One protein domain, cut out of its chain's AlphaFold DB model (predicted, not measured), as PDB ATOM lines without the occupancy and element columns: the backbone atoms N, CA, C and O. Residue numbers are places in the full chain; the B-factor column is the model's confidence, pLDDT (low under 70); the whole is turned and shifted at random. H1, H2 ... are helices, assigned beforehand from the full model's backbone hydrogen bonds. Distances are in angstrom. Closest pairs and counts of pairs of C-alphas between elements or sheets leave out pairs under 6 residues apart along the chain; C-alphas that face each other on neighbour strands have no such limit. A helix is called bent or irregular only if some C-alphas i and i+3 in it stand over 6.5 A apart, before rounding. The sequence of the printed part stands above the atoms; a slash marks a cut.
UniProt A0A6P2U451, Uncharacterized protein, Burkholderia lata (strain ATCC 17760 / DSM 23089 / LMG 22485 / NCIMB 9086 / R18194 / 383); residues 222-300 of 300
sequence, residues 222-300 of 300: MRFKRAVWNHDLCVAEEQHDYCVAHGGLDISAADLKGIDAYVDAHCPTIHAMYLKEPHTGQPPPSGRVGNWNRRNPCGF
ATOM      1  N   MET A 222      -2.889 -62.394  27.862       91.69
ATOM      2  CA  MET A 222      -1.850 -61.360  27.784       91.69
ATOM      3  C   MET A 222      -2.417 -59.952  27.977       91.69
ATOM      4  O   MET A 222      -1.766 -59.123  28.609       91.69
ATOM      5  N   ARG A 223      -3.657 -59.703  27.542       91.69
ATOM      6  CA  ARG A 223      -4.367 -58.436  27.753       91.69
ATOM      7  C   ARG A 223      -4.608 -58.157  29.230       91.69
ATOM      8  O   ARG A 223      -4.345 -57.055  29.695       91.69
ATOM      9  N   PHE A 224      -5.062 -59.159  29.983       91.12
ATOM     10  CA  PHE A 224      -5.249 -59.001  31.423       91.12
ATOM     11  C   PHE A 224      -3.914 -58.784  32.132       91.12
ATOM     12  O   PHE A 224      -3.789 -57.882  32.954       91.12
ATOM     13  N   LYS A 225      -2.880 -59.548  31.767       90.50
ATOM     14  CA  LYS A 225      -1.547 -59.382  32.356       90.50
ATOM     15  C   LYS A 225      -0.935 -58.007  32.062       90.50
ATOM     16  O   LYS A 225      -0.280 -57.456  32.941       90.50
ATOM     17  N   ARG A 226      -1.177 -57.420  30.881       91.12
ATOM     18  CA  ARG A 226      -0.809 -56.022  30.585       91.12
ATOM     19  C   ARG A 226      -1.572 -55.026  31.455       91.12
ATOM     20  O   ARG A 226      -0.951 -54.128  32.007       91.12
ATOM     21  N   ALA A 227      -2.877 -55.218  31.643       90.94
ATOM     22  CA  ALA A 227      -3.670 -54.367  32.531       90.94
ATOM     23  C   ALA A 227      -3.159 -54.407  33.980       90.94
ATOM     24  O   ALA A 227      -3.044 -53.365  34.617       90.94
ATOM     25  N   VAL A 228      -2.804 -55.594  34.485       89.94
ATOM     26  CA  VAL A 228      -2.178 -55.752  35.809       89.94
ATOM     27  C   VAL A 228      -0.831 -55.036  35.864       89.94
ATOM     28  O   VAL A 228      -0.577 -54.305  36.813       89.94
ATOM     29  N   TRP A 229       0.009 -55.202  34.840       90.12
ATOM     30  CA  TRP A 229       1.303 -54.523  34.766       90.12
ATOM     31  C   TRP A 229       1.162 -52.996  34.792       90.12
ATOM     32  O   TRP A 229       1.831 -52.330  35.575       90.12
ATOM     33  N   ASN A 230       0.269 -52.443  33.969       90.19
ATOM     34  CA  ASN A 230       0.019 -51.003  33.901       90.19
ATOM     35  C   ASN A 230      -0.569 -50.465  35.212       90.19
ATOM     36  O   ASN A 230      -0.248 -49.350  35.617       90.19
ATOM     37  N   HIS A 231      -1.375 -51.274  35.902       90.38
ATOM     38  CA  HIS A 231      -1.883 -50.930  37.222       90.38
ATOM     39  C   HIS A 231      -0.756 -50.892  38.249       90.38
ATOM     40  O   HIS A 231      -0.604 -49.895  38.941       90.38
ATOM     41  N   ASP A 232       0.058 -51.945  38.331       87.81
ATOM     42  CA  ASP A 232       1.200 -51.994  39.247       87.81
ATOM     43  C   ASP A 232       2.206 -50.856  38.977       87.81
ATOM     44  O   ASP A 232       2.796 -50.338  39.923       87.81
ATOM     45  N   LEU A 233       2.367 -50.433  37.717       88.75
ATOM     46  CA  LEU A 233       3.161 -49.257  37.350       88.75
ATOM     47  C   LEU A 233       2.563 -47.956  37.881       88.75
ATOM     48  O   LEU A 233       3.275 -47.219  38.554       88.75
ATOM     49  N   CYS A 234       1.268 -47.719  37.661       90.19
ATOM     50  CA  CYS A 234       0.587 -46.556  38.229       90.19
ATOM     51  C   CYS A 234       0.722 -46.521  39.754       90.19
ATOM     52  O   CYS A 234       1.087 -45.500  40.320       90.19
ATOM     53  N   VAL A 235       0.488 -47.658  40.423       87.69
ATOM     54  CA  VAL A 235       0.623 -47.747  41.882       87.69
ATOM     55  C   VAL A 235       2.034 -47.357  42.313       87.69
ATOM     56  O   VAL A 235       2.178 -46.588  43.254       87.69
ATOM     57  N   ALA A 236       3.072 -47.855  41.641       85.00
ATOM     58  CA  ALA A 236       4.450 -47.508  41.976       85.00
ATOM     59  C   ALA A 236       4.746 -46.007  41.779       85.00
ATOM     60  O   ALA A 236       5.407 -45.406  42.623       85.00
ATOM     61  N   GLU A 237       4.248 -45.400  40.700       86.88
ATOM     62  CA  GLU A 237       4.426 -43.970  40.406       86.88
ATOM     63  C   GLU A 237       3.683 -43.084  41.421       86.88
ATOM     64  O   GLU A 237       4.293 -42.213  42.035       86.88
ATOM     65  N   GLU A 238       2.411 -43.366  41.709       89.94
ATOM     66  CA  GLU A 238       1.622 -42.584  42.673       89.94
ATOM     67  C   GLU A 238       2.121 -42.764  44.117       89.94
ATOM     68  O   GLU A 238       2.110 -41.821  44.909       89.94
ATOM     69  N   GLN A 239       2.610 -43.960  44.473       86.12
ATOM     70  CA  GLN A 239       3.291 -44.176  45.754       86.12
ATOM     71  C   GLN A 239       4.563 -43.330  45.852       86.12
ATOM     72  O   GLN A 239       4.795 -42.705  46.887       86.12
ATOM     73  N   HIS A 240       5.369 -43.284  44.786       84.75
ATOM     74  CA  HIS A 240       6.564 -42.446  44.731       84.75
ATOM     75  C   HIS A 240       6.230 -40.967  44.934       84.75
ATOM     76  O   HIS A 240       6.804 -40.325  45.818       84.75
ATOM     77  N   ASP A 241       5.280 -40.449  44.161       86.25
ATOM     78  CA  ASP A 241       4.896 -39.039  44.179       86.25
ATOM     79  C   ASP A 241       4.318 -38.631  45.536       86.25
ATOM     80  O   ASP A 241       4.687 -37.586  46.083       86.25
ATOM     81  N   TYR A 242       3.495 -39.494  46.145       87.62
ATOM     82  CA  TYR A 242       2.998 -39.270  47.498       87.62
ATOM     83  C   TYR A 242       4.144 -39.167  48.510       87.62
ATOM     84  O   TYR A 242       4.176 -38.224  49.307       87.62
ATOM     85  N   CYS A 243       5.104 -40.098  48.467       84.69
ATOM     86  CA  CYS A 243       6.261 -40.075  49.358       84.69
ATOM     87  C   CYS A 243       7.088 -38.796  49.161       84.69
ATOM     88  O   CYS A 243       7.424 -38.138  50.142       84.69
ATOM     89  N   VAL A 244       7.380 -38.395  47.918       84.31
ATOM     90  CA  VAL A 244       8.129 -37.159  47.623       84.31
ATOM     91  C   VAL A 244       7.402 -35.920  48.157       84.31
ATOM     92  O   VAL A 244       8.037 -35.048  48.751       84.31
ATOM     93  N   ALA A 245       6.076 -35.855  48.016       84.94
ATOM     94  CA  ALA A 245       5.270 -34.730  48.489       84.94
ATOM     95  C   ALA A 245       5.155 -34.641  50.027       84.94
ATOM     96  O   ALA A 245       4.933 -33.549  50.552       84.94
ATOM     97  N   HIS A 246       5.338 -35.752  50.749       84.50
ATOM     98  CA  HIS A 246       5.141 -35.851  52.205       84.50
ATOM     99  C   HIS A 246       6.447 -36.092  52.989       84.50
ATOM    100  O   HIS A 246       6.434 -36.674  54.071       84.50
ATOM    101  N   GLY A 247       7.584 -35.617  52.467       74.19
ATOM    102  CA  GLY A 247       8.866 -35.606  53.191       74.19
ATOM    103  C   GLY A 247       9.786 -36.802  52.924       74.19
ATOM    104  O   GLY A 247      10.827 -36.931  53.565       74.19
ATOM    105  N   GLY A 248       9.448 -37.661  51.961       75.38
ATOM    106  CA  GLY A 248      10.278 -38.774  51.509       75.38
ATOM    107  C   GLY A 248      10.579 -39.768  52.627       75.38
ATOM    108  O   GLY A 248       9.704 -40.513  53.063       75.38
ATOM    109  N   LEU A 249      11.835 -39.779  53.077       68.00
ATOM    110  CA  LEU A 249      12.326 -40.664  54.137       68.00
ATOM    111  C   LEU A 249      11.751 -40.338  55.526       68.00
ATOM    112  O   LEU A 249      11.705 -41.227  56.375       68.00
ATOM    113  N   ASP A 250      11.288 -39.105  55.745       70.06
ATOM    114  CA  ASP A 250      10.766 -38.633  57.037       70.06
ATOM    115  C   ASP A 250       9.230 -38.745  57.141       70.06
ATOM    116  O   ASP A 250       8.602 -38.087  57.975       70.06
ATOM    117  N   ILE A 251       8.610 -39.574  56.292       74.88
ATOM    118  CA  ILE A 251       7.156 -39.751  56.244       74.88
ATOM    119  C   ILE A 251       6.599 -40.248  57.588       74.88
ATOM    120  O   ILE A 251       7.140 -41.160  58.224       74.88
ATOM    121  N   SER A 252       5.483 -39.668  58.041       72.25
ATOM    122  CA  SER A 252       4.872 -40.083  59.302       72.25
ATOM    123  C   SER A 252       4.089 -41.396  59.158       72.25
ATOM    124  O   SER A 252       3.601 -41.765  58.089       72.25
ATOM    125  N   ALA A 253       3.868 -42.094  60.275       70.06
ATOM    126  CA  ALA A 253       3.008 -43.280  60.294       70.06
ATOM    127  C   ALA A 253       1.534 -42.977  59.943       70.06
ATOM    128  O   ALA A 253       0.787 -43.895  59.601       70.06
ATOM    129  N   ALA A 254       1.100 -41.716  60.059       70.62
ATOM    130  CA  ALA A 254      -0.226 -41.287  59.624       70.62
ATOM    131  C   ALA A 254      -0.286 -41.144  58.094       70.62
ATOM    132  O   ALA A 254      -1.258 -41.593  57.492       70.62
ATOM    133  N   ASP A 255       0.776 -40.628  57.475       72.44
ATOM    134  CA  ASP A 255       0.883 -40.462  56.019       72.44
ATOM    135  C   ASP A 255       1.025 -41.816  55.305       72.44
ATOM    136  O   ASP A 255       0.424 -42.031  54.257       72.44
ATOM    137  N   LEU A 256       1.690 -42.802  55.922       70.12
ATOM    138  CA  LEU A 256       1.721 -44.181  55.405       70.12
ATOM    139  C   LEU A 256       0.321 -44.803  55.254       70.12
ATOM    140  O   LEU A 256       0.118 -45.641  54.382       70.12
ATOM    141  N   LYS A 257      -0.653 -44.395  56.080       72.12
ATOM    142  CA  LYS A 257      -2.055 -44.835  55.942       72.12
ATOM    143  C   LYS A 257      -2.799 -44.096  54.826       72.12
ATOM    144  O   LYS A 257      -3.834 -44.581  54.384       72.12
ATOM    145  N   GLY A 258      -2.302 -42.931  54.408       79.25
ATOM    146  CA  GLY A 258      -2.866 -42.124  53.326       79.25
ATOM    147  C   GLY A 258      -2.456 -42.600  51.934       79.25
ATOM    148  O   GLY A 258      -3.177 -42.318  50.981       79.25
ATOM    149  N   ILE A 259      -1.358 -43.358  51.823       81.56
ATOM    150  CA  ILE A 259      -0.827 -43.860  50.547       81.56
ATOM    151  C   ILE A 259      -1.864 -44.680  49.781       81.56
ATOM    152  O   ILE A 259      -2.109 -44.396  48.615       81.56
ATOM    153  N   ASP A 260      -2.499 -45.666  50.418       80.56
ATOM    154  CA  ASP A 260      -3.465 -46.533  49.730       80.56
ATOM    155  C   ASP A 260      -4.675 -45.726  49.229       80.56
ATOM    156  O   ASP A 260      -5.081 -45.867  48.081       80.56
ATOM    157  N   ALA A 261      -5.193 -44.803  50.048       84.88
ATOM    158  CA  ALA A 261      -6.296 -43.923  49.654       84.88
ATOM    159  C   ALA A 261      -5.904 -42.954  48.525       84.88
ATOM    160  O   ALA A 261      -6.731 -42.632  47.672       84.88
ATOM    161  N   TYR A 262      -4.655 -42.482  48.517       87.25
ATOM    162  CA  TYR A 262      -4.124 -41.649  47.445       87.25
ATOM    163  C   TYR A 262      -4.004 -42.448  46.142       87.25
ATOM    164  O   TYR A 262      -4.518 -42.008  45.117       87.25
ATOM    165  N   VAL A 263      -3.422 -43.647  46.194       87.00
ATOM    166  CA  VAL A 263      -3.323 -44.561  45.049       87.00
ATOM    167  C   VAL A 263      -4.705 -44.899  44.494       87.00
ATOM    168  O   VAL A 263      -4.916 -44.770  43.294       87.00
ATOM    169  N   ASP A 264      -5.668 -45.263  45.343       84.62
ATOM    170  CA  ASP A 264      -7.033 -45.594  44.916       84.62
ATOM    171  C   ASP A 264      -7.745 -44.408  44.239       84.62
ATOM    172  O   ASP A 264      -8.597 -44.602  43.369       84.62
ATOM    173  N   ALA A 265      -7.402 -43.170  44.615       88.69
ATOM    174  CA  ALA A 265      -7.963 -41.960  44.017       88.69
ATOM    175  C   ALA A 265      -7.327 -41.585  42.664       88.69
ATOM    176  O   ALA A 265      -7.988 -40.926  41.857       88.69
ATOM    177  N   HIS A 266      -6.076 -41.985  42.411       91.75
ATOM    178  CA  HIS A 266      -5.312 -41.565  41.227       91.75
ATOM    179  C   HIS A 266      -5.140 -42.686  40.194       91.75
ATOM    180  O   HIS A 266      -5.150 -42.424  38.989       91.75
ATOM    181  N   CYS A 267      -5.079 -43.946  40.629       89.38
ATOM    182  CA  CYS A 267      -4.927 -45.089  39.741       89.38
ATOM    183  C   CYS A 267      -6.273 -45.668  39.284       89.38
ATOM    184  O   CYS A 267      -7.112 -46.050  40.101       89.38
ATOM    185  N   PRO A 268      -6.490 -45.824  37.963       89.38
ATOM    186  CA  PRO A 268      -7.616 -46.593  37.453       89.38
ATOM    187  C   PRO A 268      -7.569 -48.037  37.958       89.38
ATOM    188  O   PRO A 268      -6.503 -48.642  37.993       89.38
ATOM    189  N   THR A 269      -8.728 -48.636  38.236       87.44
ATOM    190  CA  THR A 269      -8.802 -50.062  38.596       87.44
ATOM    191  C   THR A 269      -8.244 -50.960  37.484       87.44
ATOM    192  O   THR A 269      -8.304 -50.612  36.301       87.44
ATOM    193  N   ILE A 270      -7.777 -52.168  37.832       85.88
ATOM    194  CA  ILE A 270      -7.313 -53.172  36.848       85.88
ATOM    195  C   ILE A 270      -8.372 -53.407  35.761       85.88
ATOM    196  O   ILE A 270      -8.039 -53.514  34.584       85.88
ATOM    197  N   HIS A 271      -9.657 -53.436  36.130       85.31
ATOM    198  CA  HIS A 271     -10.755 -53.580  35.174       85.31
ATOM    199  C   HIS A 271     -10.837 -52.393  34.201       85.31
ATOM    200  O   HIS A 271     -10.933 -52.590  32.990       85.31
ATOM    201  N   ALA A 272     -10.744 -51.158  34.705       86.81
ATOM    202  CA  ALA A 272     -10.735 -49.964  33.862       86.81
ATOM    203  C   ALA A 272      -9.528 -49.940  32.909       86.81
ATOM    204  O   ALA A 272      -9.664 -49.511  31.762       86.81
ATOM    205  N   MET A 273      -8.367 -50.430  33.353       90.06
ATOM    206  CA  MET A 273      -7.197 -50.596  32.487       90.06
ATOM    207  C   MET A 273      -7.410 -51.700  31.449       90.06
ATOM    208  O   MET A 273      -7.174 -51.474  30.266       90.06
ATOM    209  N   TYR A 274      -7.952 -52.852  31.846       88.69
ATOM    210  CA  TYR A 274      -8.263 -53.962  30.943       88.69
ATOM    211  C   TYR A 274      -9.197 -53.553  29.801       88.69
ATOM    212  O   TYR A 274      -8.961 -53.935  28.655       88.69
ATOM    213  N   LEU A 275     -10.217 -52.734  30.076       89.19
ATOM    214  CA  LEU A 275     -11.117 -52.215  29.039       89.19
ATOM    215  C   LEU A 275     -10.401 -51.311  28.020       89.19
ATOM    216  O   LEU A 275     -10.823 -51.264  26.865       89.19
ATOM    217  N   LYS A 276      -9.322 -50.629  28.425       90.69
ATOM    218  CA  LYS A 276      -8.497 -49.773  27.555       90.69
ATOM    219  C   LYS A 276      -7.407 -50.541  26.808       90.69
ATOM    220  O   LYS A 276      -6.955 -50.074  25.766       90.69
ATOM    221  N   GLU A 277      -6.987 -51.699  27.316       91.50
ATOM    222  CA  GLU A 277      -5.983 -52.527  26.650       91.50
ATOM    223  C   GLU A 277      -6.471 -52.968  25.264       91.50
ATOM    224  O   GLU A 277      -7.615 -53.433  25.142       91.50
ATOM    225  N   PRO A 278      -5.621 -52.906  24.224       90.75
ATOM    226  CA  PRO A 278      -5.978 -53.413  22.911       90.75
ATOM    227  C   PRO A 278      -6.234 -54.923  22.968       90.75
ATOM    228  O   PRO A 278      -5.619 -55.658  23.749       90.75
ATOM    229  N   HIS A 279      -7.140 -55.389  22.105       86.75
ATOM    230  CA  HIS A 279      -7.492 -56.807  21.991       86.75
ATOM    231  C   HIS A 279      -6.321 -57.690  21.555       86.75
ATOM    232  O   HIS A 279      -6.339 -58.886  21.823       86.75
ATOM    233  N   THR A 280      -5.320 -57.106  20.898       87.75
ATOM    234  CA  THR A 280      -4.073 -57.763  20.516       87.75
ATOM    235  C   THR A 280      -2.897 -56.873  20.880       87.75
ATOM    236  O   THR A 280      -2.980 -55.646  20.796       87.75
ATOM    237  N   GLY A 281      -1.788 -57.467  21.311       84.25
ATOM    238  CA  GLY A 281      -0.615 -56.685  21.678       84.25
ATOM    239  C   GLY A 281       0.602 -57.525  22.014       84.25
ATOM    240  O   GLY A 281       0.552 -58.750  22.073       84.25
ATOM    241  N   GLN A 282       1.714 -56.832  22.252       87.25
ATOM    242  CA  GLN A 282       2.924 -57.463  22.763       87.25
ATOM    243  C   GLN A 282       2.659 -58.099  24.140       87.25
ATOM    244  O   GLN A 282       1.746 -57.670  24.860       87.25
ATOM    245  N   PRO A 283       3.430 -59.128  24.528       85.38
ATOM    246  CA  PRO A 283       3.413 -59.624  25.897       85.38
ATOM    247  C   PRO A 283       3.674 -58.484  26.895       85.38
ATOM    248  O   PRO A 283       4.398 -57.540  26.563       85.38
ATOM    249  N   PRO A 284       3.119 -58.558  28.119       85.50
ATOM    250  CA  PRO A 284       3.533 -57.650  29.182       85.50
ATOM    251  C   PRO A 284       5.046 -57.791  29.417       85.50
ATOM    252  O   PRO A 284       5.591 -58.886  29.223       85.50
ATOM    253  N   PRO A 285       5.736 -56.725  29.851       84.88
ATOM    254  CA  PRO A 285       7.140 -56.819  30.224       84.88
ATOM    255  C   PRO A 285       7.383 -57.932  31.252       84.88
ATOM    256  O   PRO A 285       6.594 -58.140  32.175       84.88
ATOM    257  N   SER A 286       8.482 -58.670  31.090       70.62
ATOM    258  CA  SER A 286       8.892 -59.691  32.050       70.62
ATOM    259  C   SER A 286       9.640 -59.044  33.219       70.62
ATOM    260  O   SER A 286      10.702 -58.455  33.052       70.62
ATOM    261  N   GLY A 287       9.085 -59.151  34.428       62.38
ATOM    262  CA  GLY A 287       9.687 -58.614  35.649       62.38
ATOM    263  C   GLY A 287       8.649 -58.384  36.743       62.38
ATOM    264  O   GLY A 287       7.460 -58.601  36.534       62.38
ATOM    265  N   ARG A 288       9.088 -57.950  37.924       58.44
ATOM    266  CA  ARG A 288       8.223 -57.165  38.816       58.44
ATOM    267  C   ARG A 288       8.456 -55.696  38.483       58.44
ATOM    268  O   ARG A 288       9.583 -55.348  38.127       58.44
ATOM    269  N   VAL A 289       7.424 -54.864  38.590       58.78
ATOM    270  CA  VAL A 289       7.558 -53.407  38.483       58.78
ATOM    271  C   VAL A 289       8.430 -52.921  39.651       58.78
ATOM    272  O   VAL A 289       7.942 -52.657  40.742       58.78
ATOM    273  N   GLY A 290       9.750 -52.924  39.436       49.81
ATOM    274  CA  GLY A 290      10.791 -52.630  40.421       49.81
ATOM    275  C   GLY A 290      10.791 -53.541  41.660       49.81
ATOM    276  O   GLY A 290       9.849 -54.271  41.960       49.81
ATOM    277  N   ASN A 291      11.870 -53.499  42.436       45.69
ATOM    278  CA  ASN A 291      11.904 -54.040  43.801       45.69
ATOM    279  C   ASN A 291      11.112 -53.121  44.757       45.69
ATOM    280  O   ASN A 291      11.600 -52.749  45.819       45.69
ATOM    281  N   TRP A 292       9.896 -52.723  44.371       52.28
ATOM    282  CA  TRP A 292       9.023 -51.907  45.201       52.28
ATOM    283  C   TRP A 292       8.540 -52.754  46.372       52.28
ATOM    284  O   TRP A 292       7.704 -53.657  46.249       52.28
ATOM    285  N   ASN A 293       9.146 -52.516  47.530       55.16
ATOM    286  CA  ASN A 293       8.743 -53.162  48.756       55.16
ATOM    287  C   ASN A 293       7.377 -52.591  49.144       55.16
ATOM    288  O   ASN A 293       7.313 -51.535  49.755       55.16
ATOM    289  N   ARG A 294       6.279 -53.300  48.843       54.19
ATOM    290  CA  ARG A 294       4.921 -52.897  49.278       54.19
ATOM    291  C   ARG A 294       4.816 -52.634  50.790       54.19
ATOM    292  O   ARG A 294       3.865 -52.008  51.230       54.19
ATOM    293  N   ARG A 295       5.768 -53.124  51.600       56.72
ATOM    294  CA  ARG A 295       5.841 -52.856  53.047       56.72
ATOM    295  C   ARG A 295       6.598 -51.575  53.408       56.72
ATOM    296  O   ARG A 295       6.499 -51.140  54.547       56.72
ATOM    297  N   ASN A 296       7.368 -51.013  52.482       63.69
ATOM    298  CA  ASN A 296       8.051 -49.733  52.621       63.69
ATOM    299  C   ASN A 296       7.995 -48.968  51.283       63.69
ATOM    300  O   ASN A 296       9.005 -48.909  50.581       63.69
ATOM    301  N   PRO A 297       6.817 -48.439  50.896       64.62
ATOM    302  CA  PRO A 297       6.638 -47.731  49.626       64.62
ATOM    303  C   PRO A 297       7.517 -46.474  49.516       64.62
ATOM    304  O   PRO A 297       7.908 -46.104  48.420       64.62
ATOM    305  N   CYS A 298       7.916 -45.864  50.636       70.31
ATOM    306  CA  CYS A 298       8.845 -44.725  50.651       70.31
ATOM    307  C   CYS A 298      10.316 -45.132  50.859       70.31
ATOM    308  O   CYS A 298      11.170 -44.281  51.105       70.31
ATOM    309  N   GLY A 299      10.612 -46.434  50.810       58.69
ATOM    310  CA  GLY A 299      11.921 -46.996  51.113       58.69
ATOM    311  C   GLY A 299      12.951 -46.757  50.021       58.69
ATOM    312  O   GLY A 299      13.103 -47.602  49.137       58.69
ATOM    313  N   PHE A 300      13.679 -45.646  50.141       48.09
ATOM    314  CA  PHE A 300      15.073 -45.566  49.702       48.09
ATOM    315  C   PHE A 300      15.986 -46.359  50.649       48.09
ATOM    316  O   PHE A 300      15.667 -46.444  51.858       48.09
TER     317      PHE A 300
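Overview. This is residues 222 to 300 of the 300 residues of an uncharacterized protein of Burkholderia lata (strain ATCC 17760 / DSM 23089 / LMG 22485 / NCIMB 9086 / R18194 / 383) (UniProt A0A6P2U451). What shape do the atoms make? One long helix, H1, forms a spine, with two short helices, H2 and H3, packed one after the other on one side of it. A long tail, residues 277 to 300, folds round the first end of H1 and runs back along its other side. What is it made of? The printed part has 79 residues with three named helices, in the order H1, H2, H3, and no named strand: the class is all helix. Is it compact? It is only just loose, close to compact, with a radius of gyration of the C-alphas of 14.0 A, and elongated, spanning 44 by 24 by 16 A.

Along the chain. Where is the longest helix? H1, residues 222 to 245, measures 34.5 A from C-alpha 222 at (-1.850, -61.360, 27.784) to C-alpha 245 at (5.270, -34.730, 48.489). Which helices follow? H2, residues 255 to 266, measures 16.1 A and is only just irregular: C-alphas 257 and 260 are 6.6 A apart. H3, residues 270 to 276, ends with C-alpha 276 at (-8.497, -49.773, 27.555).

Arrangement. What touches H1? H2 touches residues 235 to 242 of H1 alone, opposite ways at a steep tilt of 47 degrees; the closest C-alphas, of Glu 238 and Val 263, are 5.8 A apart. H3 touches residues 223 to 231 of H1 alone, opposite ways at a steep tilt of 65 degrees; the closest C-alphas, of Ala 227 and Tyr 274, are 4.9 A apart. How do H2 and H3 stand? They are apart, though a tight link of 3 residues joins them. Are the backbones in order? Every O i to N i+4 pair is within hydrogen-bond range in H1, 6 of 8 in H2 and 2 of 3 in H3.

Size, cuts and confidence. How large is it? The two C-alphas farthest apart, of Asp 250 and Thr 280, are 43.8 A from each other. Is it unbroken? The printed part has no cut, and the link from H1 to H2 is short. Where is confidence low? The pLDDT is under 70 at residue 249, residues 287 to 297 and residues 299 to 300.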